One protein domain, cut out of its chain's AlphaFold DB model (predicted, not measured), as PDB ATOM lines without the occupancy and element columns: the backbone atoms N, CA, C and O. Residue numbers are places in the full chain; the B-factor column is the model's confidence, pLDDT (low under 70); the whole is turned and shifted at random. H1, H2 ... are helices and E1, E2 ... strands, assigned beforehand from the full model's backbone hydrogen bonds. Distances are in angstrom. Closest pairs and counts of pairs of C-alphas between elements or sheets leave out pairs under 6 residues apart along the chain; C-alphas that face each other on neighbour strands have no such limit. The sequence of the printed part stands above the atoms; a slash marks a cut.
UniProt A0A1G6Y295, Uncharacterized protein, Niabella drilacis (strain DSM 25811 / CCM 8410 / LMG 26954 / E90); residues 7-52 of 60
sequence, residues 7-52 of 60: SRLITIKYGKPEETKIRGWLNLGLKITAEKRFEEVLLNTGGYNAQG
ATOM      1  N   SER A   7     131.320 147.949 169.414       94.94
ATOM      2  CA  SER A   7     130.070 148.218 170.122       94.94
ATOM      3  C   SER A   7     128.961 147.264 169.665       94.94
ATOM      4  O   SER A   7     128.893 146.867 168.496       94.94
ATOM      5  N   ARG A   8     128.088 146.880 170.594       92.69
ATOM      6  CA  ARG A   8     126.897 146.061 170.344       92.69
ATOM      7  C   ARG A   8     125.702 146.673 171.065       92.69
ATOM      8  O   ARG A   8     125.825 147.118 172.203       92.69
ATOM      9  N   LEU A   9     124.551 146.676 170.402       95.69
ATOM     10  CA  LEU A   9     123.277 146.890 171.077       95.69
ATOM     11  C   LEU A   9     122.906 145.588 171.788       95.69
ATOM     12  O   LEU A   9     122.853 144.541 171.144       95.69
ATOM     13  N   ILE A  10     122.688 145.658 173.096       93.88
ATOM     14  CA  ILE A  10     122.255 144.532 173.922       93.88
ATOM     15  C   ILE A  10     120.848 144.845 174.414       93.88
ATOM     16  O   ILE A  10     120.600 145.929 174.944       93.88
ATOM     17  N   THR A  11     119.939 143.889 174.247       95.38
ATOM     18  CA  THR A  11     118.562 143.991 174.726       95.38
ATOM     19  C   THR A  11     118.364 143.030 175.888       95.38
ATOM     20  O   THR A  11     118.481 141.817 175.731       95.38
ATOM     21  N   ILE A  12     118.067 143.580 177.058       92.81
ATOM     22  CA  ILE A  12     117.768 142.852 178.288       92.81
ATOM     23  C   ILE A  12     116.248 142.710 178.383       92.81
ATOM     24  O   ILE A  12     115.541 143.698 178.209       92.81
ATOM     25  N   LYS A  13     115.752 141.500 178.681       93.19
ATOM     26  CA  LYS A  13     114.311 141.174 178.783       93.19
ATOM     27  C   LYS A  13     113.508 141.496 177.506       93.19
ATOM     28  O   LYS A  13     112.471 142.146 177.574       93.19
ATOM     29  N   TYR A  14     113.986 141.024 176.354       95.50
ATOM     30  CA  TYR A  14     113.329 141.250 175.062       95.50
ATOM     31  C   TYR A  14     111.829 140.894 175.078       95.50
ATOM     32  O   TYR A  14     111.451 139.816 175.540       95.50
ATOM     33  N   GLY A  15     110.996 141.798 174.563       96.25
ATOM     34  CA  GLY A  15     109.552 141.622 174.411       96.25
ATOM     35  C   GLY A  15     108.732 141.810 175.691       96.25
ATOM     36  O   GLY A  15     107.541 141.504 175.685       96.25
ATOM     37  N   LYS A  16     109.335 142.289 176.787       97.50
ATOM     38  CA  LYS A  16     108.636 142.566 178.053       97.50
ATOM     39  C   LYS A  16     108.534 144.069 178.341       97.50
ATOM     40  O   LYS A  16     109.362 144.827 177.841       97.50
ATOM     41  N   PRO A  17     107.578 144.518 179.178       97.50
ATOM     42  CA  PRO A  17     107.495 145.921 179.598       97.50
ATOM     43  C   PRO A  17     108.780 146.444 180.253       97.50
ATOM     44  O   PRO A  17     109.093 147.622 180.134       97.50
ATOM     45  N   GLU A  18     109.551 145.570 180.909       96.69
ATOM     46  CA  GLU A  18     110.840 145.911 181.520       96.69
ATOM     47  C   GLU A  18     112.031 145.774 180.552       96.69
ATOM     48  O   GLU A  18     113.182 145.714 181.003       96.69
ATOM     49  N   GLU A  19     111.783 145.663 179.240       97.19
ATOM     50  CA  GLU A  19     112.840 145.611 178.229       97.19
ATOM     51  C   GLU A  19     113.766 146.822 178.374       97.19
ATOM     52  O   GLU A  19     113.340 147.974 178.379       97.19
ATOM     53  N   THR A  20     115.066 146.558 178.476       95.19
ATOM     54  CA  THR A  20     116.087 147.599 178.601       95.19
ATOM     55  C   THR A  20     117.129 147.412 177.516       95.19
ATOM     56  O   THR A  20     117.683 146.326 177.353       95.19
ATOM     57  N   LYS A  21     117.437 148.478 176.777       95.62
ATOM     58  CA  LYS A  21     118.491 148.469 175.760       95.62
ATOM     59  C   LYS A  21     119.725 149.172 176.291       95.62
ATOM     60  O   LYS A  21     119.657 150.333 176.688       95.62
ATOM     61  N   ILE A  22     120.856 148.479 176.262       93.19
ATOM     62  CA  ILE A  22     122.150 149.015 176.682       93.19
ATOM     63  C   ILE A  22     123.172 148.899 175.553       93.19
ATOM     64  O   ILE A  22     123.062 148.061 174.654       93.19
ATOM     65  N   ARG A  23     124.199 149.747 175.604       94.12
ATOM     66  CA  ARG A  23     125.366 149.640 174.730       94.12
ATOM     67  C   ARG A  23     126.435 148.806 175.427       94.12
ATOM     68  O   ARG A  23     126.972 149.228 176.444       94.12
ATOM     69  N   GLY A  24     126.760 147.657 174.847       92.75
ATOM     70  CA  GLY A  24     127.891 146.831 175.255       92.75
ATOM     71  C   GLY A  24     129.120 147.057 174.380       92.75
ATOM     72  O   GLY A  24     129.014 147.513 173.237       92.75
ATOM     73  N   TRP A  25     130.282 146.685 174.911       92.81
ATOM     74  CA  TRP A  25     131.560 146.713 174.205       92.81
ATOM     75  C   TRP A  25     132.230 145.344 174.295       92.81
ATOM     76  O   TRP A  25     132.305 144.759 175.370       92.81
ATOM     77  N   LEU A  26     132.715 144.844 173.162       91.94
ATOM     78  CA  LEU A  26     133.527 143.631 173.073       91.94
ATOM     79  C   LEU A  26     134.973 144.014 172.786       91.94
ATOM     80  O   LEU A  26     135.207 144.944 172.010       91.94
ATOM     81  N   ASN A  27     135.918 143.274 173.368       91.19
ATOM     82  CA  ASN A  27     137.363 143.452 173.176       91.19
ATOM     83  C   ASN A  27     137.851 144.879 173.492       91.19
ATOM     84  O   ASN A  27     138.766 145.393 172.847       91.19
ATOM     85  N   LEU A  28     137.199 145.551 174.445       90.50
ATOM     86  CA  LEU A  28     137.584 146.888 174.872       90.50
ATOM     87  C   LEU A  28     138.865 146.807 175.708       90.50
ATOM     88  O   LEU A  28     138.874 146.193 176.770       90.50
ATOM     89  N   GLY A  29     139.934 147.446 175.237       90.69
ATOM     90  CA  GLY A  29     141.153 147.618 176.024       90.69
ATOM     91  C   GLY A  29     140.998 148.770 177.011       90.69
ATOM     92  O   GLY A  29     140.606 149.868 176.616       90.69
ATOM     93  N   LEU A  30     141.332 148.530 178.277       88.88
ATOM     94  CA  LEU A  30     141.342 149.546 179.324       88.88
ATOM     95  C   LEU A  30     142.776 149.758 179.811       88.88
ATOM     96  O   LEU A  30     143.503 148.799 180.054       88.88
ATOM     97  N   LYS A  31     143.173 151.022 179.968       92.00
ATOM     98  CA  LYS A  31     144.401 151.408 180.666       92.00
ATOM     99  C   LYS A  31     143.987 152.141 181.930       92.00
ATOM    100  O   LYS A  31     143.362 153.195 181.842       92.00
ATOM    101  N   ILE A  32     144.292 151.557 183.080       88.62
ATOM    102  CA  ILE A  32     143.819 152.032 184.380       88.62
ATOM    103  C   ILE A  32     145.037 152.280 185.265       88.62
ATOM    104  O   ILE A  32     145.992 151.508 185.235       88.62
ATOM    105  N   THR A  33     144.986 153.360 186.038       94.12
ATOM    106  CA  THR A  33     145.892 153.609 187.160       94.12
ATOM    107  C   THR A  33     145.017 153.714 188.398       94.12
ATOM    108  O   THR A  33     144.206 154.636 188.492       94.12
ATOM    109  N   ALA A  34     145.132 152.762 189.317       92.19
ATOM    110  CA  ALA A  34     144.315 152.712 190.523       92.19
ATOM    111  C   ALA A  34     145.072 152.030 191.669       92.19
ATOM    112  O   ALA A  34     146.124 151.426 191.470       92.19
ATOM    113  N   GLU A  35     144.532 152.116 192.885       96.44
ATOM    114  CA  GLU A  35     144.992 151.255 193.972       96.44
ATOM    115  C   GLU A  35     144.641 149.792 193.675       96.44
ATOM    116  O   GLU A  35     143.541 149.494 193.200       96.44
ATOM    117  N   LYS A  36     145.529 148.869 194.058       92.25
ATOM    118  CA  LYS A  36     145.376 147.427 193.808       92.25
ATOM    119  C   LYS A  36     144.020 146.858 194.254       92.25
ATOM    120  O   LYS A  36     143.433 146.048 193.546       92.25
ATOM    121  N   ARG A  37     143.470 147.331 195.381       94.00
ATOM    122  CA  ARG A  37     142.147 146.900 195.877       94.00
ATOM    123  C   ARG A  37     141.013 147.136 194.872       94.00
ATOM    124  O   ARG A  37     140.060 146.368 194.836       94.00
ATOM    125  N   PHE A  38     141.101 148.178 194.044       91.81
ATOM    126  CA  PHE A  38     140.091 148.461 193.024       91.81
ATOM    127  C   PHE A  38     140.277 147.595 191.776       91.81
ATOM    128  O   PHE A  38     139.290 147.204 191.156       91.81
ATOM    129  N   GLU A  39     141.521 147.249 191.434       90.19
ATOM    130  CA  GLU A  39     141.812 146.291 190.361       90.19
ATOM    131  C   GLU A  39     141.238 144.910 190.693       90.19
ATOM    132  O   GLU A  39     140.597 144.285 189.851       90.19
ATOM    133  N   GLU A  40     141.395 144.465 191.941       90.06
ATOM    134  CA  GLU A  40     140.843 143.196 192.419       90.06
ATOM    135  C   GLU A  40     139.312 143.179 192.347       90.06
ATOM    136  O   GLU A  40     138.727 142.199 191.882       90.06
ATOM    137  N   VAL A  41     138.641 144.270 192.728       90.62
ATOM    138  CA  VAL A  41     137.181 144.384 192.573       90.62
ATOM    139  C   VAL A  41     136.783 144.298 191.102       90.62
ATOM    140  O   VAL A  41     135.848 143.568 190.763       90.62
ATOM    141  N   LEU A  42     137.488 145.004 190.217       89.50
ATOM    142  CA  LEU A  42     137.184 145.001 188.788       89.50
ATOM    143  C   LEU A  42     137.336 143.601 188.174       89.50
ATOM    144  O   LEU A  42     136.437 143.159 187.461       89.50
ATOM    145  N   LEU A  43     138.429 142.898 188.491       89.19
ATOM    146  CA  LEU A  43     138.730 141.560 187.966       89.19
ATOM    147  C   LEU A  43     137.746 140.489 188.447       89.19
ATOM    148  O   LEU A  43     137.487 139.535 187.720       89.19
ATOM    149  N   ASN A  44     137.190 140.641 189.651       87.56
ATOM    150  CA  ASN A  44     136.313 139.627 190.239       87.56
ATOM    151  C   ASN A  44     134.819 139.913 190.055       87.56
ATOM    152  O   ASN A  44     134.013 138.984 190.069       87.56
ATOM    153  N   THR A  45     134.428 141.179 189.899       84.31
ATOM    154  CA  THR A  45     133.011 141.560 189.998       84.31
ATOM    155  C   THR A  45     132.430 142.062 188.688       84.31
ATOM    156  O   THR A  45     131.279 141.749 188.422       84.31
ATOM    157  N   GLY A  46     133.182 142.795 187.858       80.75
ATOM    158  CA  GLY A  46     132.669 143.361 186.604       80.75
ATOM    159  C   GLY A  46     131.371 144.187 186.736       80.75
ATOM    160  O   GLY A  46     130.860 144.452 187.822       80.75
ATOM    161  N   GLY A  47     130.811 144.617 185.604       78.62
ATOM    162  CA  GLY A  47     129.489 145.253 185.522       78.62
ATOM    163  C   GLY A  47     128.462 144.322 184.880       78.62
ATOM    164  O   GLY A  47     128.713 143.803 183.798       78.62
ATOM    165  N   TYR A  48     127.293 144.141 185.509       78.12
ATOM    166  CA  TYR A  48     126.260 143.181 185.076       78.12
ATOM    167  C   TYR A  48     126.769 141.727 184.953       78.12
ATOM    168  O   TYR A  48     126.346 140.977 184.070       78.12
ATOM    169  N   ASN A  49     127.657 141.308 185.857       81.38
ATOM    170  CA  ASN A  49     128.258 139.970 185.878       81.38
ATOM    171  C   ASN A  49     127.253 138.813 185.881       81.38
ATOM    172  O   ASN A  49     127.456 137.833 185.172       81.38
ATOM    173  N   ALA A  50     126.133 138.948 186.594       84.75
ATOM    174  CA  ALA A  50     125.067 137.950 186.627       84.75
ATOM    175  C   ALA A  50     124.425 137.712 185.245       84.75
ATOM    176  O   ALA A  50     123.757 136.706 185.036       84.75
ATOM    177  N   GLN A  51     124.631 138.631 184.296       85.50
ATOM    178  CA  GLN A  51     124.195 138.523 182.903       85.50
ATOM    179  C   GLN A  51     125.358 138.209 181.941       85.50
ATOM    180  O   GLN A  51     125.198 138.326 180.728       85.50
ATOM    181  N   GLY A  52     126.533 137.831 182.458       86.88
ATOM    182  CA  GLY A  52     127.706 137.468 181.657       86.88
ATOM    183  C   GLY A  52     128.448 138.654 181.034       86.88
ATOM    184  O   GLY A  52     129.103 138.494 180.006       86.88
TER     185      GLY A  52
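AT A GLANCE: This is residues 7 to 52 of the 60 residues of an uncharacterized protein of Niabella drilacis (strain DSM 25811 / CCM 8410 / LMG 26954 / E90) (UniProt A0A1G6Y295). A two-stranded hairpin, E1 and E2, makes one end of an open hook; beyond E2 the chain runs on in the same general course, then turns back through the single helix H1, which packs on neither strand. Residues 29 to 50, with H1 among them, stand free as a long arm, and the space between this arm and the hairpin is empty. The printed part has 46 residues, with two named strands and one named helix in the order E1, E2, H1; the sheet, in the order E1 - E2, is antiparallel, and the class is mixed, helices and strands. The whole is only just loose, close to extended, with a radius of gyration of the C-alphas of 14.0 A and spans of 41 by 20 by 13 A.

HOW THE PARTS SIT: E1, residues 7 to 12, and E2, residues 20 to 26, form a hairpin of antiparallel neighbour strands, with 145 degrees between their directions. C-alphas 7 and 25 face each other at 4.6 A. N 8 and O 24 are within hydrogen-bond range at 2.9 A, as are N 12 and O 20 at 2.8 A. H1, residues 36 to 45, is apart from E1. In H1 every O i to N i+4 pair is within hydrogen-bond range.

IN THESE COORDINATES: E1 begins at C-alpha 7 (130.070, 148.218, 170.122) and is 15.7 A long. E2 is 18.7 A from C-alpha 20 to C-alpha 26 (133.527, 143.631, 173.073). H1 measures 14.2 A and ends at C-alpha 45 (133.011, 141.560, 189.998).

THE WHOLE: The two C-alphas farthest apart, those of Gly 15 and Glu 35, are 41.6 A apart. The links E1 to E2 and E2 to H1 are short, with 7 and 9 residues. The printed part has no cut. Its mean pLDDT is 91.2, and no printed residue is under 70.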